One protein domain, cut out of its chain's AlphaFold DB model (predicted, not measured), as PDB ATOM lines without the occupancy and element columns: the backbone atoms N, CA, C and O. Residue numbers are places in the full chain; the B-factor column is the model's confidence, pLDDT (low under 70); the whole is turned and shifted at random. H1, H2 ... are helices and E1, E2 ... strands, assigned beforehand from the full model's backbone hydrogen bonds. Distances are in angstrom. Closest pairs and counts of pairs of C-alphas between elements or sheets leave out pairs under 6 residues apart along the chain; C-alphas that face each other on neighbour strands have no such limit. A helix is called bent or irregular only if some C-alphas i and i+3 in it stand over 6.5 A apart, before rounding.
ATOM      1  N   PHE A  33     163.706 171.414 149.578       78.81
ATOM      2  CA  PHE A  33     164.395 172.501 150.285       78.81
ATOM      3  C   PHE A  33     163.434 173.437 151.020       78.81
ATOM      4  O   PHE A  33     163.874 174.456 151.547       78.81
ATOM      5  N   SER A  34     162.135 173.136 151.047       81.19
ATOM      6  CA  SER A  34     161.115 174.056 151.562       81.19
ATOM      7  C   SER A  34     161.372 174.458 153.017       81.19
ATOM      8  O   SER A  34     161.347 175.647 153.336       81.19
ATOM      9  N   GLU A  35     161.709 173.497 153.884       82.50
ATOM     10  CA  GLU A  35     162.032 173.774 155.291       82.50
ATOM     11  C   GLU A  35     163.302 174.628 155.429       82.50
ATOM     12  O   GLU A  35     163.318 175.617 156.163       82.50
ATOM     13  N   PHE A  36     164.356 174.281 154.686       79.31
ATOM     14  CA  PHE A  36     165.617 175.018 154.700       79.31
ATOM     15  C   PHE A  36     165.423 176.471 154.249       79.31
ATOM     16  O   PHE A  36     165.858 177.394 154.930       79.31
ATOM     17  N   ILE A  37     164.701 176.691 153.150       79.38
ATOM     18  CA  ILE A  37     164.415 178.029 152.621       79.38
ATOM     19  C   ILE A  37     163.550 178.833 153.587       79.38
ATOM     20  O   ILE A  37     163.790 180.026 153.756       79.38
ATOM     21  N   SER A  38     162.567 178.203 154.239       79.56
ATOM     22  CA  SER A  38     161.767 178.873 155.269       79.56
ATOM     23  C   SER A  38     162.657 179.373 156.405       79.56
ATOM     24  O   SER A  38     162.583 180.545 156.767       79.56
ATOM     25  N   LYS A  39     163.572 178.526 156.894       80.62
ATOM     26  CA  LYS A  39     164.531 178.889 157.946       80.62
ATOM     27  C   LYS A  39     165.493 179.997 157.515       80.62
ATOM     28  O   LYS A  39     165.745 180.899 158.304       80.62
ATOM     29  N   ILE A  40     165.988 179.980 156.274       76.75
ATOM     30  CA  ILE A  40     166.830 181.071 155.753       76.75
ATOM     31  C   ILE A  40     166.035 182.378 155.663       76.75
ATOM     32  O   ILE A  40     166.535 183.418 156.069       76.75
ATOM     33  N   ARG A  41     164.779 182.350 155.206       75.19
ATOM     34  CA  ARG A  41     163.935 183.557 155.146       75.19
ATOM     35  C   ARG A  41     163.603 184.109 156.529       75.19
ATOM     36  O   ARG A  41     163.536 185.320 156.709       75.19
ATOM     37  N   GLU A  42     163.346 183.239 157.499       79.19
ATOM     38  CA  GLU A  42     163.160 183.642 158.896       79.19
ATOM     39  C   GLU A  42     164.435 184.262 159.462       79.19
ATOM     40  O   GLU A  42     164.375 185.322 160.082       79.19
ATOM     41  N   PHE A  43     165.584 183.647 159.185       77.56
ATOM     42  CA  PHE A  43     166.889 184.182 159.543       77.56
ATOM     43  C   PHE A  43     167.104 185.570 158.932       77.56
ATOM     44  O   PHE A  43     167.375 186.513 159.666       77.56
ATOM     45  N   GLU A  44     166.891 185.746 157.628       76.12
ATOM     46  CA  GLU A  44     167.013 187.050 156.967       76.12
ATOM     47  C   GLU A  44     166.091 188.097 157.590       76.12
ATOM     48  O   GLU A  44     166.530 189.204 157.866       76.12
ATOM     49  N   LYS A  45     164.835 187.750 157.898       77.19
ATOM     50  CA  LYS A  45     163.912 188.673 158.578       77.19
ATOM     51  C   LYS A  45     164.419 189.103 159.952       77.19
ATOM     52  O   LYS A  45     164.256 190.267 160.312       77.19
ATOM     53  N   ILE A  46     165.003 188.181 160.718       80.81
ATOM     54  CA  ILE A  46     165.595 188.485 162.026       80.81
ATOM     55  C   ILE A  46     166.788 189.429 161.856       80.81
ATOM     56  O   ILE A  46     166.895 190.404 162.595       80.81
ATOM     57  N   TYR A  47     167.650 189.183 160.869       79.00
ATOM     58  CA  TYR A  47     168.806 190.041 160.610       79.00
ATOM     59  C   TYR A  47     168.394 191.425 160.114       79.00
ATOM     60  O   TYR A  47     168.852 192.410 160.677       79.00
ATOM     61  N   THR A  48     167.445 191.526 159.179       86.25
ATOM     62  CA  THR A  48     166.897 192.818 158.739       86.25
ATOM     63  C   THR A  48     166.281 193.592 159.902       86.25
ATOM     64  O   THR A  48     166.481 194.798 160.016       86.25
ATOM     65  N   TYR A  49     165.562 192.908 160.803       89.00
ATOM     66  CA  TYR A  49     165.034 193.544 162.008       89.00
ATOM     67  C   TYR A  49     166.154 194.153 162.859       89.00
ATOM     68  O   TYR A  49     166.046 195.312 163.257       89.00
ATOM     69  N   TRP A  50     167.218 193.397 163.136       90.88
ATOM     70  CA  TRP A  50     168.322 193.881 163.961       90.88
ATOM     71  C   TRP A  50     169.146 194.964 163.275       90.88
ATOM     72  O   TRP A  50     169.507 195.929 163.941       90.88
ATOM     73  N   ASP A  51     169.375 194.868 161.968       90.81
ATOM     74  CA  ASP A  51     170.044 195.910 161.187       90.81
ATOM     75  C   ASP A  51     169.270 197.231 161.249       90.81
ATOM     76  O   ASP A  51     169.856 198.282 161.513       90.81
ATOM     77  N   ASP A  52     167.942 197.186 161.095       91.12
ATOM     78  CA  ASP A  52     167.095 198.373 161.219       91.12
ATOM     79  C   ASP A  52     167.150 198.972 162.631       91.12
ATOM     80  O   ASP A  52     167.309 200.187 162.780       91.12
ATOM     81  N   ILE A  53     167.043 198.140 163.676       93.88
ATOM     82  CA  ILE A  53     167.135 198.597 165.071       93.88
ATOM     83  C   ILE A  53     168.499 199.227 165.346       93.88
ATOM     84  O   ILE A  53     168.571 200.343 165.858       93.88
ATOM     85  N   ASN A  54     169.578 198.533 164.998       94.38
ATOM     86  CA  ASN A  54     170.936 198.983 165.263       94.38
ATOM     87  C   ASN A  54     171.223 200.296 164.530       94.38
ATOM     88  O   ASN A  54     171.653 201.248 165.177       94.38
ATOM     89  N   ARG A  55     170.854 200.408 163.245       94.12
ATOM     90  CA  ARG A  55     170.973 201.657 162.476       94.12
ATOM     91  C   ARG A  55     170.271 202.823 163.168       94.12
ATOM     92  O   ARG A  55     170.838 203.903 163.295       94.12
ATOM     93  N   VAL A  56     169.040 202.617 163.640       94.31
ATOM     94  CA  VAL A  56     168.267 203.665 164.324       94.31
ATOM     95  C   VAL A  56     168.957 204.115 165.618       94.31
ATOM     96  O   VAL A  56     169.060 205.313 165.879       94.31
ATOM     97  N   PHE A  57     169.479 203.184 166.417       94.56
ATOM     98  CA  PHE A  57     170.213 203.530 167.638       94.56
ATOM     99  C   PHE A  57     171.573 204.194 167.356       94.56
ATOM    100  O   PHE A  57     171.965 205.090 168.103       94.56
ATOM    101  N   GLU A  58     172.271 203.832 166.275       94.31
ATOM    102  CA  GLU A  58     173.479 204.542 165.821       94.31
ATOM    103  C   GLU A  58     173.173 205.980 165.409       94.31
ATOM    104  O   GLU A  58     173.922 206.893 165.755       94.31
ATOM    105  N   GLU A  59     172.059 206.215 164.713       93.44
ATOM    106  CA  GLU A  59     171.632 207.568 164.359       93.44
ATOM    107  C   GLU A  59     171.330 208.407 165.602       93.44
ATOM    108  O   GLU A  59     171.771 209.559 165.676       93.44
ATOM    109  N   ILE A  60     170.656 207.827 166.603       93.12
ATOM    110  CA  ILE A  60     170.437 208.482 167.900       93.12
ATOM    111  C   ILE A  60     171.776 208.837 168.545       93.12
ATOM    112  O   ILE A  60     171.969 209.982 168.960       93.12
ATOM    113  N   HIS A  61     172.711 207.885 168.590       92.12
ATOM    114  CA  HIS A  61     174.036 208.095 169.162       92.12
ATOM    115  C   HIS A  61     174.813 209.194 168.426       92.12
ATOM    116  O   HIS A  61     175.421 210.048 169.064       92.12
ATOM    117  N   ARG A  62     174.747 209.235 167.091       91.00
ATOM    118  CA  ARG A  62     175.405 210.260 166.269       91.00
ATOM    119  C   ARG A  62     174.845 211.660 166.525       91.00
ATOM    120  O   ARG A  62     175.612 212.618 166.534       91.00
ATOM    121  N   ILE A  63     173.528 211.795 166.697       89.44
ATOM    122  CA  ILE A  63     172.884 213.096 166.948       89.44
ATOM    123  C   ILE A  63     173.158 213.563 168.378       89.44
ATOM    124  O   ILE A  63     173.455 214.738 168.601       89.44
ATOM    125  N   ASN A  64     173.024 212.661 169.352       87.56
ATOM    126  CA  ASN A  64     173.298 212.962 170.747       87.56
ATOM    127  C   ASN A  64     173.743 211.701 171.517       87.56
ATOM    128  O   ASN A  64     172.897 210.942 172.007       87.56
ATOM    129  N   PRO A  65     175.062 211.511 171.711       89.06
ATOM    130  CA  PRO A  65     175.609 210.345 172.403       89.06
ATOM    131  C   PRO A  65     175.083 210.165 173.831       89.06
ATOM    132  O   PRO A  65     174.962 209.036 174.309       89.06
ATOM    133  N   GLN A  66     174.724 211.264 174.507       89.38
ATOM    134  CA  GLN A  66     174.258 211.236 175.896       89.38
ATOM    135  C   GLN A  66     172.918 210.515 176.055       89.38
ATOM    136  O   GLN A  66     172.613 210.040 177.145       89.38
ATOM    137  N   ILE A  67     172.124 210.397 174.985       91.38
ATOM    138  CA  ILE A  67     170.853 209.670 175.029       91.38
ATOM    139  C   ILE A  67     171.100 208.183 175.298       91.38
ATOM    140  O   ILE A  67     170.422 207.606 176.144       91.38
ATOM    141  N   ILE A  68     172.084 207.568 174.634       91.25
ATOM    142  CA  ILE A  68     172.398 206.144 174.832       91.25
ATOM    143  C   ILE A  68     172.874 205.894 176.264       91.25
ATOM    144  O   ILE A  68     172.401 204.964 176.913       91.25
ATOM    145  N   GLU A  69     173.733 206.768 176.788       88.94
ATOM    146  CA  GLU A  69     174.181 206.701 178.182       88.94
ATOM    147  C   GLU A  69     173.016 206.858 179.167       88.94
ATOM    148  O   GLU A  69     172.873 206.067 180.098       88.94
ATOM    149  N   ALA A  70     172.130 207.828 178.940       91.25
ATOM    150  CA  ALA A  70     170.965 208.048 179.790       91.25
ATOM    151  C   ALA A  70     169.982 206.862 179.753       91.25
ATOM    152  O   ALA A  70     169.388 206.518 180.780       91.25
ATOM    153  N   LEU A  71     169.855 206.183 178.610       92.38
ATOM    154  CA  LEU A  71     168.994 205.008 178.444       92.38
ATOM    155  C   LEU A  71     169.455 203.815 179.293       92.38
ATOM    156  O   LEU A  71     168.619 202.996 179.686       92.38
ATOM    157  N   LYS A  72     170.741 203.739 179.665       89.31
ATOM    158  CA  LYS A  72     171.265 202.699 180.572       89.31
ATOM    159  C   LYS A  72     170.592 202.715 181.938       89.31
ATOM    160  O   LYS A  72     170.474 201.672 182.572       89.31
ATOM    161  N   SER A  73     170.088 203.874 182.371       88.62
ATOM    162  CA  SER A  73     169.323 203.999 183.616       88.62
ATOM    163  C   SER A  73     167.994 203.234 183.595       88.62
ATOM    164  O   SER A  73     167.391 203.031 184.651       88.62
ATOM    165  N   ARG A  74     167.526 202.817 182.406       88.75
ATOM    166  CA  ARG A  74     166.239 202.145 182.172       88.75
ATOM    167  C   ARG A  74     165.046 202.934 182.721       88.75
ATOM    168  O   ARG A  74     164.030 202.353 183.100       88.75
ATOM    169  N   LYS A  75     165.166 204.263 182.746       91.62
ATOM    170  CA  LYS A  75     164.104 205.204 183.111       91.62
ATOM    171  C   LYS A  75     163.831 206.160 181.958       91.62
ATOM    172  O   LYS A  75     164.679 206.355 181.092       91.62
ATOM    173  N   ASN A  76     162.649 206.774 181.978       93.56
ATOM    174  CA  ASN A  76     162.320 207.848 181.049       93.56
ATOM    175  C   ASN A  76     163.330 208.989 181.194       93.56
ATOM    176  O   ASN A  76     163.711 209.353 182.308       93.56
ATOM    177  N   ILE A  77     163.735 209.558 180.065       94.44
ATOM    178  CA  ILE A  77     164.771 210.588 180.007       94.44
ATOM    179  C   ILE A  77     164.102 211.906 179.676       94.44
ATOM    180  O   ILE A  77     163.360 211.987 178.702       94.44
ATOM    181  N   GLN A  78     164.391 212.941 180.454       92.94
ATOM    182  CA  GLN A  78     164.064 214.310 180.078       92.94
ATOM    183  C   GLN A  78     165.298 214.965 179.473       92.94
ATOM    184  O   GLN A  78     166.394 214.855 180.021       92.94
ATOM    185  N   ILE A  79     165.122 215.623 178.332       91.50
ATOM    186  CA  ILE A  79     166.214 216.241 177.589       91.50
ATOM    187  C   ILE A  79     165.765 217.555 176.962       91.50
ATOM    188  O   ILE A  79     164.616 217.707 176.553       91.50
ATOM    189  N   GLN A  80     166.687 218.506 176.884       91.25
ATOM    190  CA  GLN A  80     166.491 219.772 176.196       91.25
ATOM    191  C   GLN A  80     167.131 219.717 174.817       91.25
ATOM    192  O   GLN A  80     168.314 219.409 174.688       91.25
ATOM    193  N   LEU A  81     166.340 220.007 173.786       90.44
ATOM    194  CA  LEU A  81     166.759 219.902 172.393       90.44
ATOM    195  C   LEU A  81     166.391 221.163 171.621       90.44
ATOM    196  O   LEU A  81     165.396 221.823 171.915       90.44
ATOM    197  N   THR A  82     167.193 221.484 170.616       90.94
ATOM    198  CA  THR A  82     166.871 222.538 169.647       90.94
ATOM    199  C   THR A  82     165.847 222.030 168.624       90.94
ATOM    200  O   THR A  82     165.787 220.829 168.357       90.94
ATOM    201  N   GLU A  83     165.070 222.923 168.001       89.94
ATOM    202  CA  GLU A  83     164.078 222.538 166.977       89.94
ATOM    203  C   GLU A  83     164.668 221.657 165.849       89.94
ATOM    204  O   GLU A  83     164.054 220.646 165.505       89.94
ATOM    205  N   PRO A  84     165.881 221.927 165.315       89.50
ATOM    206  CA  PRO A  84     166.501 221.043 164.328       89.50
ATOM    207  C   PRO A  84     166.743 219.618 164.842       89.50
ATOM    208  O   PRO A  84     166.497 218.660 164.113       89.50
ATOM    209  N   GLN A  85     167.190 219.461 166.094       89.62
ATOM    210  CA  GLN A  85     167.397 218.139 166.697       89.62
ATOM    211  C   GLN A  85     166.071 217.399 166.878       89.62
ATOM    212  O   GLN A  85     165.994 216.203 166.617       89.62
ATOM    213  N   ILE A  86     165.020 218.112 167.284       91.38
ATOM    214  CA  ILE A  86     163.674 217.554 167.437       91.38
ATOM    215  C   ILE A  86     163.165 217.021 166.098       91.38
ATOM    216  O   ILE A  86     162.747 215.869 166.026       91.38
ATOM    217  N   ASN A  87     163.288 217.805 165.025       90.38
ATOM    218  CA  ASN A  87     162.873 217.387 163.685       90.38
ATOM    219  C   ASN A  87     163.633 216.144 163.194       90.38
ATOM    220  O   ASN A  87     163.053 215.288 162.527       90.38
ATOM    221  N   MET A  88     164.920 216.009 163.543       90.12
ATOM    222  CA  MET A  88     165.678 214.785 163.261       90.12
ATOM    223  C   MET A  88     165.133 213.595 164.062       90.12
ATOM    224  O   MET A  88     164.930 212.515 163.508       90.12
ATOM    225  N   PHE A  89     164.849 213.787 165.350       92.19
ATOM    226  CA  PHE A  89     164.381 212.717 166.227       92.19
ATOM    227  C   PHE A  89     162.952 212.251 165.945       92.19
ATOM    228  O   PHE A  89     162.680 211.064 166.092       92.19
ATOM    229  N   GLU A  90     162.045 213.114 165.492       89.62
ATOM    230  CA  GLU A  90     160.646 212.734 165.239       89.62
ATOM    231  C   GLU A  90     160.489 211.611 164.203       89.62
ATOM    232  O   GLU A  90     159.591 210.778 164.324       89.62
ATOM    233  N   ASN A  91     161.361 211.549 163.194       85.62
ATOM    234  CA  ASN A  91     161.341 210.461 162.211       85.62
ATOM    235  C   ASN A  91     162.000 209.184 162.751       85.62
ATOM    236  O   ASN A  91     161.514 208.081 162.504       85.62
ATOM    237  N   ILE A  92     163.086 209.337 163.506       91.25
ATOM    238  CA  ILE A  92     163.871 208.233 164.069       91.25
ATOM    239  C   ILE A  92     163.058 207.494 165.140       91.25
ATOM    240  O   ILE A  92     162.900 206.275 165.089       91.25
ATOM    241  N   PHE A  93     162.470 208.232 166.081       94.38
ATOM    242  CA  PHE A  93     161.702 207.652 167.181       94.38
ATOM    243  C   PHE A  93     160.351 207.083 166.750       94.38
ATOM    244  O   PHE A  93     159.853 206.191 167.429       94.38
ATOM    245  N   ARG A  94     159.788 207.506 165.611       93.12
ATOM    246  CA  ARG A  94     158.566 206.896 165.064       93.12
ATOM    247  C   ARG A  94     158.751 205.405 164.787       93.12
ATOM    248  O   ARG A  94     157.907 204.605 165.171       93.12
ATOM    249  N   GLN A  95     159.893 205.025 164.211       91.56
ATOM    250  CA  GLN A  95     160.218 203.619 163.942       91.56
ATOM    251  C   GLN A  95     160.362 202.802 165.233       91.56
ATOM    252  O   GLN A  95     159.982 201.631 165.281       91.56
ATOM    253  N   LEU A  96     160.910 203.407 166.292       95.00
ATOM    254  CA  LEU A  96     161.027 202.759 167.599       95.00
ATOM    255  C   LEU A  96     159.680 202.654 168.311       95.00
ATOM    256  O   LEU A  96     159.438 201.665 169.002       95.00
ATOM    257  N   GLU A  97     158.807 203.641 168.133       95.81
ATOM    258  CA  GLU A  97     157.472 203.653 168.720       95.81
ATOM    259  C   GLU A  97     156.573 202.593 168.074       95.81
ATOM    260  O   GLU A  97     155.918 201.841 168.792       95.81
ATOM    261  N   GLU A  98     156.614 202.452 166.745       93.75
ATOM    262  CA  GLU A  98     155.909 201.391 166.004       93.75
ATOM    263  C   GLU A  98     156.322 199.984 166.454       93.75
ATOM    264  O   GLU A  98     155.520 199.050 166.431       93.75
ATOM    265  N   LYS A  99     157.573 199.832 166.899       92.94
ATOM    266  CA  LYS A  99     158.120 198.583 167.440       92.94
ATOM    267  C   LYS A  99     157.986 198.477 168.963       92.94
ATOM    268  O   LYS A  99     158.491 197.515 169.533       92.94
ATOM    269  N   ASN A 100     157.320 199.439 169.608       95.75
ATOM    270  CA  ASN A 100     157.057 199.475 171.048       95.75
ATOM    271  C   ASN A 100     158.337 199.481 171.921       95.75
ATOM    272  O   ASN A 100     158.381 198.907 173.013       95.75
ATOM    273  N   ILE A 101     159.385 200.160 171.436       96.44
ATOM    274  CA  ILE A 101     160.724 200.229 172.049       96.44
ATOM    275  C   ILE A 101     160.933 201.551 172.794       96.44
ATOM    276  O   ILE A 101     161.164 201.553 174.000       96.44
ATOM    277  N   LEU A 102     160.830 202.687 172.107       97.12
ATOM    278  CA  LEU A 102     160.961 204.021 172.700       97.12
ATOM    279  C   LEU A 102     159.927 204.950 172.080       97.12
ATOM    280  O   LEU A 102     159.622 204.828 170.897       97.12
ATOM    281  N   ARG A 103     159.439 205.914 172.860       96.31
ATOM    282  CA  ARG A 103     158.601 207.007 172.359       96.31
ATOM    283  C   ARG A 103     159.254 208.342 172.661       96.31
ATOM    284  O   ARG A 103     159.753 208.553 173.760       96.31
ATOM    285  N   PHE A 104     159.192 209.263 171.711       96.06
ATOM    286  CA  PHE A 104     159.656 210.631 171.887       96.06
ATOM    287  C   PHE A 104     158.472 211.594 171.927       96.06
ATOM    288  O   PHE A 104     157.588 211.533 171.075       96.06
ATOM    289  N   ARG A 105     158.437 212.486 172.921       93.94
ATOM    290  CA  ARG A 105     157.389 213.504 173.054       93.94
ATOM    291  C   ARG A 105     157.958 214.852 173.450       93.94
ATOM    292  O   ARG A 105     158.837 214.952 174.303       93.94
ATOM    293  N   ARG A 106     157.364 215.905 172.898       93.12
ATOM    294  CA  ARG A 106     157.524 217.274 173.391       93.12
ATOM    295  C   ARG A 106     156.667 217.413 174.653       93.12
ATOM    296  O   ARG A 106     155.481 217.100 174.613       93.12
ATOM    297  N   ILE A 107     157.252 217.862 175.763       89.69
ATOM    298  CA  ILE A 107     156.517 218.075 177.029       89.69
ATOM    299  C   ILE A 107     156.221 219.555 177.298       89.69
ATOM    300  O   ILE A 107     155.530 219.886 178.257       89.69
ATOM    301  N   GLY A 108     156.688 220.440 176.414       78.00
ATOM    302  CA  GLY A 108     156.493 221.881 176.526       78.00
ATOM    303  C   GLY A 108     157.484 222.544 177.482       78.00
ATOM    304  O   GLY A 108     158.274 221.897 178.166       78.00
ATOM    305  N   GLY A 109     157.462 223.874 177.504       79.62
ATOM    306  CA  GLY A 109     158.495 224.675 178.158       79.62
ATOM    307  C   GLY A 109     159.706 224.867 177.246       79.62
ATOM    308  O   GLY A 109     160.280 223.907 176.726       79.62
ATOM    309  N   ALA A 110     160.067 226.131 177.045       83.50
ATOM    310  CA  ALA A 110     161.223 226.530 176.266       83.50
ATOM    311  C   ALA A 110     162.181 227.320 177.157       83.50
ATOM    312  O   ALA A 110     161.770 228.243 177.860       83.50
ATOM    313  N   THR A 111     163.457 226.957 177.118       88.44
ATOM    314  CA  THR A 111     164.528 227.725 177.742       88.44
ATOM    315  C   THR A 111     165.191 228.556 176.656       88.44
ATOM    316  O   THR A 111     165.731 228.014 175.691       88.44
ATOM    317  N   ILE A 112     165.126 229.878 176.799       86.56
ATOM    318  CA  ILE A 112     165.820 230.807 175.909       86.56
ATOM    319  C   ILE A 112     167.201 231.062 176.501       86.56
ATOM    320  O   ILE A 112     167.330 231.502 177.642       86.56
ATOM    321  N   THR A 113     168.232 230.780 175.718       86.00
ATOM    322  CA  THR A 113     169.628 231.052 176.063       86.00
ATOM    323  C   THR A 113     170.234 231.992 175.016       86.00
ATOM    324  O   THR A 113     169.686 232.099 173.915       86.00
ATOM    325  N   PRO A 114     171.392 232.625 175.282       83.44
ATOM    326  CA  PRO A 114     172.091 233.435 174.277       83.44
ATOM    327  C   PRO A 114     172.471 232.666 173.000       83.44
ATOM    328  O   PRO A 114     172.740 233.278 171.973       83.44
ATOM    329  N   ILE A 115     172.508 231.332 173.070       82.31
ATOM    330  CA  ILE A 115     172.957 230.429 172.002       82.31
ATOM    331  C   ILE A 115     171.762 229.843 171.226       82.31
ATOM    332  O   ILE A 115     171.934 229.241 170.170       82.31
ATOM    333  N   GLY A 116     170.534 230.027 171.726       85.00
ATOM    334  CA  GLY A 116     169.318 229.559 171.070       85.00
ATOM    335  C   GLY A 116     168.202 229.159 172.031       85.00
ATOM    336  O   GLY A 116     168.313 229.276 173.255       85.00
ATOM    337  N   MET A 117     167.110 228.678 171.438       90.69
ATOM    338  CA  MET A 117     165.938 228.163 172.138       90.69
ATOM    339  C   MET A 117     166.015 226.639 172.250       90.69
ATOM    340  O   MET A 117     166.189 225.944 171.248       90.69
ATOM    341  N   TYR A 118     165.830 226.138 173.466       92.31
ATOM    342  CA  TYR A 118     165.778 224.714 173.770       92.31
ATOM    343  C   TYR A 118     164.395 224.343 174.279       92.31
ATOM    344  O   TYR A 118     163.841 225.040 175.125       92.31
ATOM    345  N   ILE A 119     163.846 223.236 173.799       92.81
ATOM    346  CA  ILE A 119     162.522 222.741 174.171       92.81
ATOM    347  C   ILE A 119     162.689 221.472 174.997       92.81
ATOM    348  O   ILE A 119     163.474 220.586 174.640       92.81
ATOM    349  N   ASN A 120     161.936 221.370 176.094       93.06
ATOM    350  CA  ASN A 120     161.932 220.153 176.894       93.06
ATOM    351  C   ASN A 120     161.193 219.030 176.157       93.06
ATOM    352  O   ASN A 120     160.031 219.157 175.747       93.06
ATOM    353  N   CYS A 121     161.871 217.899 176.052       94.38
ATOM    354  CA  CYS A 121     161.380 216.672 175.462       94.38
ATOM    355  C   CYS A 121     161.543 215.521 176.458       94.38
ATOM    356  O   CYS A 121     162.386 215.565 177.357       94.38
ATOM    357  N   VAL A 122     160.745 214.475 176.281       95.50
ATOM    358  CA  VAL A 122     160.862 213.220 177.017       95.50
ATOM    359  C   VAL A 122     161.051 212.064 176.042       95.50
ATOM    360  O   VAL A 122     160.394 211.996 175.001       95.50
ATOM    361  N   ILE A 123     161.949 211.154 176.400       96.62
ATOM    362  CA  ILE A 123     162.078 209.837 175.789       96.62
ATOM    363  C   ILE A 123     161.498 208.838 176.788       96.62
ATOM    364  O   ILE A 123     162.055 208.621 177.866       96.62
ATOM    365  N   GLU A 124     160.342 208.280 176.452       96.56
ATOM    366  CA  GLU A 124     159.647 207.268 177.238       96.56
ATOM    367  C   GLU A 124     160.158 205.876 176.855       96.56
ATOM    368  O   GLU A 124     160.246 205.531 175.673       96.56
ATOM    369  N   ILE A 125     160.458 205.064 177.866       95.94
ATOM    370  CA  ILE A 125     160.780 203.652 177.686       95.94
ATOM    371  C   ILE A 125     159.486 202.861 177.539       95.94
ATOM    372  O   ILE A 125     158.610 202.921 178.405       95.94
ATOM    373  N   LEU A 126     159.378 202.104 176.450       96.62
ATOM    374  CA  LEU A 126     158.234 201.244 176.169       96.62
ATOM    375  C   LEU A 126     158.544 199.773 176.528       96.62
ATOM    376  O   LEU A 126     159.706 199.422 176.756       96.62
ATOM    377  N   PRO A 127     157.523 198.897 176.623       95.06
ATOM    378  CA  PRO A 127     157.679 197.532 177.126       95.06
ATOM    379  C   PRO A 127     158.767 196.686 176.449       95.06
ATOM    380  O   PRO A 127     159.473 195.951 177.146       95.06
ATOM    381  N   ASP A 128     158.957 196.800 175.130       94.81
ATOM    382  CA  ASP A 128     159.916 195.952 174.407       94.81
ATOM    383  C   ASP A 128     161.365 196.441 174.516       94.81
ATOM    384  O   ASP A 128     162.294 195.711 174.166       94.81
ATOM    385  N   PHE A 129     161.599 197.623 175.096       95.12
ATOM    386  CA  PHE A 129     162.940 198.169 175.291       95.12
ATOM    387  C   PHE A 129     163.877 197.200 176.009       95.12
ATOM    388  O   PHE A 129     164.981 196.934 175.542       95.12
ATOM    389  N   LYS A 130     163.428 196.631 177.137       92.38
ATOM    390  CA  LYS A 130     164.258 195.728 177.949       92.38
ATOM    391  C   LYS A 130     164.673 194.494 177.152       92.38
ATOM    392  O   LYS A 130     165.804 194.035 177.307       92.38
ATOM    393  N   LYS A 131     163.769 193.967 176.323       91.81
ATOM    394  CA  LYS A 131     164.042 192.826 175.448       91.81
ATOM    395  C   LYS A 131     165.113 193.193 174.425       91.81
ATOM    396  O   LYS A 131     166.085 192.461 174.306       91.81
ATOM    397  N   VAL A 132     164.967 194.344 173.769       92.94
ATOM    398  CA  VAL A 132     165.913 194.829 172.756       92.94
ATOM    399  C   VAL A 132     167.308 195.035 173.336       92.94
ATOM    400  O   VAL A 132     168.259 194.440 172.844       92.94
ATOM    401  N   VAL A 133     167.445 195.799 174.424       91.94
ATOM    402  CA  VAL A 133     168.778 196.132 174.966       91.94
ATOM    403  C   VAL A 133     169.485 194.965 175.658       91.94
ATOM    404  O   VAL A 133     170.682 195.045 175.927       91.94
ATOM    405  N   SER A 134     168.754 193.887 175.958       90.06
ATOM    406  CA  SER A 134     169.317 192.662 176.539       90.06
ATOM    407  C   SER A 134     169.670 191.607 175.484       90.06
ATOM    408  O   SER A 134     170.296 190.606 175.833       90.06
ATOM    409  N   ASP A 135     169.266 191.796 174.224       91.06
ATOM    410  CA  ASP A 135     169.537 190.844 173.146       91.06
ATOM    411  C   ASP A 135     171.004 190.907 172.701       91.06
ATOM    412  O   ASP A 135     171.634 191.965 172.707       91.06
ATOM    413  N   GLY A 136     171.564 189.764 172.305       87.94
ATOM    414  CA  GLY A 136     172.949 189.669 171.845       87.94
ATOM    415  C   GLY A 136     173.207 190.324 170.486       87.94
ATOM    416  O   GLY A 136     174.355 190.650 170.200       87.94
ATOM    417  N   HIS A 137     172.169 190.530 169.670       89.19
ATOM    418  CA  HIS A 137     172.279 191.176 168.356       89.19
ATOM    419  C   HIS A 137     172.208 192.707 168.428       89.19
ATOM    420  O   HIS A 137     172.486 193.382 167.437       89.19
ATOM    421  N   PHE A 138     171.846 193.268 169.584       91.56
ATOM    422  CA  PHE A 138     171.830 194.710 169.776       91.56
ATOM    423  C   PHE A 138     173.258 195.247 169.937       91.56
ATOM    424  O   PHE A 138     174.000 194.807 170.819       91.56
ATOM    425  N   ILE A 139     173.651 196.219 169.111       88.25
ATOM    426  CA  ILE A 139     175.048 196.696 169.035       88.25
ATOM    427  C   ILE A 139     175.574 197.278 170.352       88.25
ATOM    428  O   ILE A 139     176.734 197.063 170.695       88.25
ATOM    429  N   PHE A 140     174.715 197.936 171.135       86.75
ATOM    430  CA  PHE A 140     175.088 198.516 172.426       86.75
ATOM    431  C   PHE A 140     174.844 197.546 173.593       86.75
ATOM    432  O   PHE A 140     174.954 197.939 174.746       86.75
ATOM    433  N   CYS A 141     174.519 196.265 173.359       82.12
ATOM    434  CA  CYS A 141     174.110 195.339 174.429       82.12
ATOM    435  C   CYS A 141     175.128 195.219 175.576       82.12
ATOM    436  O   CYS A 141     174.745 195.017 176.728       82.12
ATOM    437  N   ARG A 142     176.430 195.359 175.291       76.38
ATOM    438  CA  ARG A 142     177.493 195.325 176.309       76.38
ATOM    439  C   ARG A 142     177.414 196.514 177.259       76.38
ATOM    440  O   ARG A 142     177.677 196.351 178.446       76.38
ATOM    441  N   ASP A 143     176.969 197.658 176.760       76.44
ATOM    442  CA  ASP A 143     176.858 198.895 177.522       76.44
ATOM    443  C   ASP A 143     175.663 198.887 178.491       76.44
ATOM    444  O   ASP A 143     175.596 199.716 179.396       76.44
ATOM    445  N   PHE A 144     174.735 197.933 178.332       76.56
ATOM    446  CA  PHE A 144     173.518 197.776 179.142       76.56
ATOM    447  C   PHE A 144     173.576 196.615 180.155       76.56
ATOM    448  O   PHE A 144     172.586 196.375 180.858       76.56
ATOM    449  N   LYS A 145     174.709 195.898 180.241       68.56
ATOM    450  CA  LYS A 145     174.925 194.723 181.115       68.56
ATOM    451  C   LYS A 145     175.464 195.044 182.524       68.56
ATOM    452  O   LYS A 145     175.907 194.122 183.203       68.56
TER     453      LYS A 145
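What this domain is: This is residues 33 to 145 of the 146 residues of an uncharacterized protein of Methanophagales archaeon (UniProt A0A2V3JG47). A small, strongly twisted sheet of three strands has H3 packed along one face, while the long helix H1 runs beside H3 with its later part, and residues 33 to 45, of which 34 to 45 belong to H1, stick out as an arm. The hairpin E2 and E3 reaches toward the opposite end of the long axis, H2 packs on E1, and the short H4 and H5 make a small group after E3. The 113 printed residues hold five named helices and three named strands, in the order H1 H2 E1 H3 E2 E3 H4 H5; the class is mixed, helices and strands, and the sheet runs E1 E3 E2, all antiparallel. The whole is loose, with a radius of gyration of the C-alphas of 16.7 A and spans of 65 by 27 by 22 A.

How they stand to each other: H1, residues 34 to 63, touches H2, residues 65 to 71, with residues 57 to 61 alone; their closest C-alphas, of His 61 and Ile 68, are 6.2 A apart, at a steep tilt of 66 degrees, opposite ways. H2 is on the sheet at a height of 9.5 A and lies only just over E1, residues 77 to 81, with 3 of its C-alphas. H3, residues 83 to 98, touches H1 residues 53 to 63 alone, closest at the C-alphas of Val 56 and Ile 92, 6.3 A, at a shallow tilt of 24 degrees, opposite ways. E2, residues 102 to 113, and E3, residues 116 to 125, form a hairpin, with N 105 and O 122 at 2.9 A. E1 and E3 are antiparallel neighbours, with N 79 and O 121 at 2.9 A. H3 is on the sheet at a height of 9.0 A, over E3 and E2 and along the strands; E1, H3 and E2 form a split strand-helix-strand unit, two strands running the same way with E3 between them, and its crossover is right-handed. With H2 and H3 on one face, the sheet makes two layers. H4, residues 129 to 134, touches H5, residues 141 to 144, closest at the C-alphas of Val 133 and Cys 141, 5.4 A; H5 and H2 are near each other, with 5 pairs of C-alphas within 10 A. Every O i to N i+4 pair is within hydrogen-bond range in H1 and H4, 2 of 3 in H2 and 7 of 12 in H3; H5 is too short for one.

Where its parts are: H1 begins at C-alpha 34, (161.115, 174.056, 151.562), and is 43.6 A long; H2 is 10.4 A and E1 12.2 A. H3, 22.7 A, has a kink of 36 degrees near residue 92 and is neither bent nor irregular, but only just: C-alphas 88 and 91 are 6.2 A apart. E2, 28.6 A, bends by 70 degrees at residue 109, and E3, 28.1 A, begins at C-alpha 116, (169.318, 229.559, 171.070). H4 is 8.5 A, and H5, 5.3 A, ends at C-alpha 144, (173.518, 197.776, 179.142).

The domain as a whole: The C-alphas farthest apart in the domain, of Phe 33 and Pro 114, are 65.9 A apart. Without residues 33 to 45, the body spans 45 by 24 by 21 A. The printed part has no cut, no link is long, and the link from H4 to H5 is short but not tight. The mean pLDDT of the printed part is 89.0, with residue 145 alone under 70.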